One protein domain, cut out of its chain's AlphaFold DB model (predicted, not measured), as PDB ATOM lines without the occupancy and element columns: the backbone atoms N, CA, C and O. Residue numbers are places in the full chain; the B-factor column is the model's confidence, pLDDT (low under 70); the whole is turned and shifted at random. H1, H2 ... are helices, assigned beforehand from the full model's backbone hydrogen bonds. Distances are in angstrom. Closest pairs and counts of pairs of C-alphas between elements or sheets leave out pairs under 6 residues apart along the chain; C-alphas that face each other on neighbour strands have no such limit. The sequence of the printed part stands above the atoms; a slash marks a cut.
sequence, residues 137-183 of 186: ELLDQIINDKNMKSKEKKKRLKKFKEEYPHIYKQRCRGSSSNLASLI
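AT A GLANCE: This is residues 137 to 183 of the 186 residues of an uncharacterized protein of Homalodisca liturata (UniProt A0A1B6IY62). Two helices, H1 and H2, make a helical hairpin, lying side by side and running opposite ways. H3 turns off at a corner from the last end of H2, with H1 set in the angle between them, and an unnamed tail, residues 175 to 183, folds back from the end of H3 toward the open side of that angle. The printed part has 47 residues with three named helices, in the order H1, H2, H3, and no named strand; the class is all helix. It is compact, with a radius of gyration of the C-alphas of 10.1 A, and rounded, spanning 25 by 23 by 20 A.

IN THESE COORDINATES: H1, residues 137 to 144, begins at C-alpha 137 (82.231, -36.297, 65.179) and is 10.1 A long from first to last C-alpha. H2, residues 150 to 163, is the longest at 20.1 A. H3, residues 165 to 174, measures 14.6 A and ends at C-alpha 174 (95.238, -38.663, 70.202).

HOW THE PARTS SIT: H1 and H2 form a helical hairpin: they touch, with the closest C-alphas, those of Ile 142 and Lys 153, 6.5 A apart, at a shallow tilt of 30 degrees, opposite ways. H2 and H3 are close but not clearly touching; their closest C-alphas, Lys 161 and Tyr 168, are 5.9 A apart. Their steep tilt of 67 degrees is only just short of about perpendicular, and they run opposite ways. H1 and H3 are also close but not clearly touching, with the C-alphas of Leu 139 and Tyr 168 closest at 7.6 A; they run the same way at a steep tilt of 61 degrees. In H1, H2 and H3 every O i to N i+4 pair is within hydrogen-bond range.

THE WHOLE: The two C-alphas farthest apart, those of Asn 147 and His 166, are 26.5 A apart. The printed part has no cut, and both links are tight. Residues 146 to 151, of which 150 and 151 belong to H2, stand free. The mean pLDDT of the printed part is 77.3; residues 172 to 183 are under 70.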
ATOM      1  N   GLU A 137      83.414 -35.570  64.727       85.69
ATOM      2  CA  GLU A 137      82.231 -36.297  65.179       85.69
ATOM      3  C   GLU A 137      81.785 -37.332  64.139       85.69
ATOM      4  O   GLU A 137      81.524 -38.481  64.490       85.69
ATOM      5  N   LEU A 138      81.793 -36.981  62.851       90.25
ATOM      6  CA  LEU A 138      81.505 -37.917  61.762       90.25
ATOM      7  C   LEU A 138      82.479 -39.107  61.762       90.25
ATOM      8  O   LEU A 138      82.059 -40.256  61.596       90.25
ATOM      9  N   LEU A 139      83.775 -38.857  61.967       88.56
ATOM     10  CA  LEU A 139      84.774 -39.920  62.086       88.56
ATOM     11  C   LEU A 139      84.487 -40.823  63.293       88.56
ATOM     12  O   LEU A 139      84.539 -42.049  63.169       88.56
ATOM     13  N   ASP A 140      84.140 -40.236  64.438       85.38
ATOM     14  CA  ASP A 140      83.787 -40.981  65.647       85.38
ATOM     15  C   ASP A 140      82.500 -41.791  65.479       85.38
ATOM     16  O   ASP A 140      82.448 -42.938  65.922       85.38
ATOM     17  N   GLN A 141      81.493 -41.266  64.780       88.00
ATOM     18  CA  GLN A 141      80.286 -42.011  64.428       88.00
ATOM     19  C   GLN A 141      80.632 -43.210  63.542       88.00
ATOM     20  O   GLN A 141      80.236 -44.331  63.852       88.00
ATOM     21  N   ILE A 142      81.449 -43.030  62.497       87.69
ATOM     22  CA  ILE A 142      81.877 -44.142  61.631       87.69
ATOM     23  C   ILE A 142      82.634 -45.211  62.436       87.69
ATOM     24  O   ILE A 142      82.428 -46.404  62.203       87.69
ATOM     25  N   ILE A 143      83.503 -44.821  63.377       84.62
ATOM     26  CA  ILE A 143      84.310 -45.749  64.191       84.62
ATOM     27  C   ILE A 143      83.475 -46.441  65.276       84.62
ATOM     28  O   ILE A 143      83.668 -47.636  65.509       84.62
ATOM     29  N   ASN A 144      82.551 -45.737  65.924       84.06
ATOM     30  CA  ASN A 144      81.812 -46.242  67.085       84.06
ATOM     31  C   ASN A 144      80.460 -46.867  66.727       84.06
ATOM     32  O   ASN A 144      79.869 -47.542  67.570       84.06
ATOM     33  N   ASP A 145      79.989 -46.716  65.486       85.31
ATOM     34  CA  ASP A 145      78.764 -47.366  65.026       85.31
ATOM     35  C   ASP A 145      78.927 -48.899  65.055       85.31
ATOM     36  O   ASP A 145      79.765 -49.481  64.347       85.31
ATOM     37  N   LYS A 146      78.137 -49.540  65.928       82.75
ATOM     38  CA  LYS A 146      78.069 -50.997  66.132       82.75
ATOM     39  C   LYS A 146      77.077 -51.679  65.184       82.75
ATOM     40  O   LYS A 146      77.151 -52.892  65.012       82.75
ATOM     41  N   ASN A 147      76.180 -50.913  64.571       85.75
ATOM     42  CA  ASN A 147      75.145 -51.400  63.661       85.75
ATOM     43  C   ASN A 147      75.634 -51.416  62.202       85.75
ATOM     44  O   ASN A 147      75.049 -52.086  61.347       85.75
ATOM     45  N   MET A 148      76.732 -50.713  61.903       83.75
ATOM     46  CA  MET A 148      77.334 -50.688  60.574       83.75
ATOM     47  C   MET A 148      78.068 -51.995  60.239       83.75
ATOM     48  O   MET A 148      78.981 -52.431  60.943       83.75
ATOM     49  N   LYS A 149      77.737 -52.589  59.085       87.38
ATOM     50  CA  LYS A 149      78.418 -53.789  58.572       87.38
ATOM     51  C   LYS A 149      79.912 -53.517  58.367       87.38
ATOM     52  O   LYS A 149      80.287 -52.519  57.752       87.38
ATOM     53  N   SER A 150      80.780 -54.456  58.751       83.94
ATOM     54  CA  SER A 150      82.247 -54.295  58.688       83.94
ATOM     55  C   SER A 150      82.780 -53.905  57.300       83.94
ATOM     56  O   SER A 150      83.730 -53.132  57.190       83.94
ATOM     57  N   LYS A 151      82.157 -54.403  56.222       84.62
ATOM     58  CA  LYS A 151      82.510 -54.047  54.834       84.62
ATOM     59  C   LYS A 151      82.197 -52.581  54.514       84.62
ATOM     60  O   LYS A 151      82.976 -51.912  53.840       84.62
ATOM     61  N   GLU A 152      81.069 -52.084  55.005       86.69
ATOM     62  CA  GLU A 152      80.628 -50.706  54.799       86.69
ATOM     63  C   GLU A 152      81.445 -49.730  55.646       86.69
ATOM     64  O   GLU A 152      81.931 -48.726  55.125       86.69
ATOM     65  N   LYS A 153      81.707 -50.094  56.903       87.62
ATOM     66  CA  LYS A 153      82.563 -49.340  57.824       87.62
ATOM     67  C   LYS A 153      83.957 -49.109  57.251       87.62
ATOM     68  O   LYS A 153      84.426 -47.975  57.204       87.62
ATOM     69  N   LYS A 154      84.579 -50.154  56.689       86.88
ATOM     70  CA  LYS A 154      85.864 -50.037  55.978       86.88
ATOM     71  C   LYS A 154      85.788 -49.094  54.772       86.88
ATOM     72  O   LYS A 154      86.702 -48.298  54.570       86.88
ATOM     73  N   LYS A 155      84.710 -49.148  53.979       89.69
ATOM     74  CA  LYS A 155      84.533 -48.283  52.796       89.69
ATOM     75  C   LYS A 155      84.383 -46.810  53.185       89.69
ATOM     76  O   LYS A 155      85.014 -45.959  52.563       89.69
ATOM     77  N   ARG A 156      83.582 -46.516  54.214       89.12
ATOM     78  CA  ARG A 156      83.378 -45.150  54.721       89.12
ATOM     79  C   ARG A 156      84.644 -44.593  55.368       89.12
ATOM     80  O   ARG A 156      85.022 -43.471  55.061       89.12
ATOM     81  N   LEU A 157      85.353 -45.403  56.158       89.81
ATOM     82  CA  LEU A 157      86.625 -45.002  56.764       89.81
ATOM     83  C   LEU A 157      87.705 -44.727  55.707       89.81
ATOM     84  O   LEU A 157      88.468 -43.772  55.837       89.81
ATOM     85  N   LYS A 158      87.747 -45.529  54.633       88.94
ATOM     86  CA  LYS A 158      88.663 -45.308  53.507       88.94
ATOM     87  C   LYS A 158      88.373 -43.981  52.801       88.94
ATOM     88  O   LYS A 158      89.297 -43.193  52.641       88.94
ATOM     89  N   LYS A 159      87.106 -43.713  52.461       90.81
ATOM     90  CA  LYS A 159      86.698 -42.429  51.869       90.81
ATOM     91  C   LYS A 159      87.037 -41.243  52.770       90.81
ATOM     92  O   LYS A 159      87.653 -40.291  52.314       90.81
ATOM     93  N   PHE A 160      86.719 -41.338  54.062       91.12
ATOM     94  CA  PHE A 160      87.026 -40.276  55.021       91.12
ATOM     95  C   PHE A 160      88.534 -39.991  55.089       91.12
ATOM     96  O   PHE A 160      88.954 -38.839  55.120       91.12
ATOM     97  N   LYS A 161      89.370 -41.036  55.074       88.44
ATOM     98  CA  LYS A 161      90.832 -40.896  55.065       88.44
ATOM     99  C   LYS A 161      91.359 -40.253  53.776       88.44
ATOM    100  O   LYS A 161      92.356 -39.538  53.846       88.44
ATOM    101  N   GLU A 162      90.747 -40.542  52.630       87.69
ATOM    102  CA  GLU A 162      91.115 -39.962  51.330       87.69
ATOM    103  C   GLU A 162      90.741 -38.476  51.251       87.69
ATOM    104  O   GLU A 162      91.571 -37.667  50.842       87.69
ATOM    105  N   GLU A 163      89.539 -38.110  51.702       86.44
ATOM    106  CA  GLU A 163      89.035 -36.731  51.648       86.44
ATOM    107  C   GLU A 163      89.621 -35.841  52.761       86.44
ATOM    108  O   GLU A 163      89.947 -34.678  52.522       86.44
ATOM    109  N   TYR A 164      89.836 -36.387  53.965       88.06
ATOM    110  CA  TYR A 164      90.261 -35.627  55.153       88.06
ATOM    111  C   TYR A 164      91.454 -36.280  55.883       88.06
ATOM    112  O   TYR A 164      91.374 -36.624  57.072       88.06
ATOM    113  N   PRO A 165      92.618 -36.442  55.219       82.12
ATOM    114  CA  PRO A 165      93.757 -37.183  55.768       82.12
ATOM    115  C   PRO A 165      94.361 -36.546  57.028       82.12
ATOM    116  O   PRO A 165      94.947 -37.251  57.853       82.12
ATOM    117  N   HIS A 166      94.248 -35.227  57.184       79.88
ATOM    118  CA  HIS A 166      94.785 -34.483  58.324       79.88
ATOM    119  C   HIS A 166      93.981 -34.750  59.608       79.88
ATOM    120  O   HIS A 166      94.575 -35.087  60.632       79.88
ATOM    121  N   ILE A 167      92.645 -34.731  59.524       82.75
ATOM    122  CA  ILE A 167      91.734 -35.028  60.644       82.75
ATOM    123  C   ILE A 167      91.886 -36.487  61.080       82.75
ATOM    124  O   ILE A 167      92.065 -36.776  62.264       82.75
ATOM    125  N   TYR A 168      91.926 -37.413  60.114       83.06
ATOM    126  CA  TYR A 168      92.149 -38.834  60.390       83.06
ATOM    127  C   TYR A 168      93.471 -39.076  61.140       83.06
ATOM    128  O   TYR A 168      93.510 -39.793  62.140       83.06
ATOM    129  N   LYS A 169      94.570 -38.449  60.693       79.62
ATOM    130  CA  LYS A 169      95.884 -38.562  61.353       79.62
ATOM    131  C   LYS A 169      95.875 -37.977  62.765       79.62
ATOM    132  O   LYS A 169      96.467 -38.581  63.657       79.62
ATOM    133  N   GLN A 170      95.229 -36.833  62.978       78.75
ATOM    134  CA  GLN A 170      95.161 -36.182  64.288       78.75
ATOM    135  C   GLN A 170      94.380 -37.029  65.301       78.75
ATOM    136  O   GLN A 170      94.856 -37.231  66.418       78.75
ATOM    137  N   ARG A 171      93.257 -37.634  64.888       74.62
ATOM    138  CA  ARG A 171      92.489 -38.567  65.730       74.62
ATOM    139  C   ARG A 171      93.284 -39.828  66.081       74.62
ATOM    140  O   ARG A 171      93.290 -40.240  67.239       74.62
ATOM    141  N   CYS A 172      94.012 -40.399  65.116       68.00
ATOM    142  CA  CYS A 172      94.906 -41.540  65.352       68.00
ATOM    143  C   CYS A 172      96.062 -41.216  66.313       68.00
ATOM    144  O   CYS A 172      96.534 -42.109  67.007       68.00
ATOM    145  N   ARG A 173      96.535 -39.962  66.351       65.44
ATOM    146  CA  ARG A 173      97.605 -39.520  67.264       65.44
ATOM    147  C   ARG A 173      97.113 -39.287  68.697       65.44
ATOM    148  O   ARG A 173      97.908 -39.429  69.616       65.44
ATOM    149  N   GLY A 174      95.835 -38.943  68.886       56.53
ATOM    150  CA  GLY A 174      95.238 -38.663  70.202       56.53
ATOM    151  C   GLY A 174      94.502 -39.837  70.867       56.53
ATOM    152  O   GLY A 174      94.209 -39.766  72.056       56.53
ATOM    153  N   SER A 175      94.194 -40.915  70.137       50.62
ATOM    154  CA  SER A 175      93.463 -42.085  70.653       50.62
ATOM    155  C   SER A 175      94.363 -43.320  70.704       50.62
ATOM    156  O   SER A 175      94.584 -43.998  69.703       50.62
ATOM    157  N   SER A 176      94.873 -43.627  71.899       50.03
ATOM    158  CA  SER A 176      95.751 -44.776  72.165       50.03
ATOM    159  C   SER A 176      95.050 -46.148  72.120       50.03
ATOM    160  O   SER A 176      95.731 -47.149  72.328       50.03
ATOM    161  N   SER A 177      93.733 -46.262  71.897       51.06
ATOM    162  CA  SER A 177      93.041 -47.526  72.231       51.06
ATOM    163  C   SER A 177      92.117 -48.161  71.189       51.06
ATOM    164  O   SER A 177      91.820 -49.335  71.361       51.06
ATOM    165  N   ASN A 178      91.705 -47.508  70.089       51.62
ATOM    166  CA  ASN A 178      90.725 -48.143  69.172       51.62
ATOM    167  C   ASN A 178      91.020 -48.097  67.662       51.62
ATOM    168  O   ASN A 178      90.344 -48.787  66.903       51.62
ATOM    169  N   LEU A 179      92.030 -47.355  67.193       49.44
ATOM    170  CA  LEU A 179      92.394 -47.329  65.763       49.44
ATOM    171  C   LEU A 179      93.572 -48.246  65.407       49.44
ATOM    172  O   LEU A 179      93.705 -48.650  64.252       49.44
ATOM    173  N   ALA A 180      94.380 -48.649  66.392       46.59
ATOM    174  CA  ALA A 180      95.494 -49.577  66.189       46.59
ATOM    175  C   ALA A 180      95.032 -50.976  65.729       46.59
ATOM    176  O   ALA A 180      95.706 -51.617  64.925       46.59
ATOM    177  N   SER A 181      93.842 -51.420  66.149       48.66
ATOM    178  CA  SER A 181      93.253 -52.710  65.756       48.66
ATOM    179  C   SER A 181      92.743 -52.749  64.306       48.66
ATOM    180  O   SER A 181      92.543 -53.830  63.754       48.66
ATOM    181  N   LEU A 182      92.579 -51.594  63.651       47.09
ATOM    182  CA  LEU A 182      92.161 -51.490  62.245       47.09
ATOM    183  C   LEU A 182      93.330 -51.300  61.268       47.09
ATOM    184  O   LEU A 182      93.136 -51.436  60.060       47.09
ATOM    185  N   ILE A 183      94.539 -51.028  61.767       47.25
ATOM    186  CA  ILE A 183      95.746 -50.841  60.946       47.25
ATOM    187  C   ILE A 183      96.398 -52.191  60.574       47.25
ATOM    188  O   ILE A 183      97.223 -52.241  59.667       47.25
TER     189      ILE A 183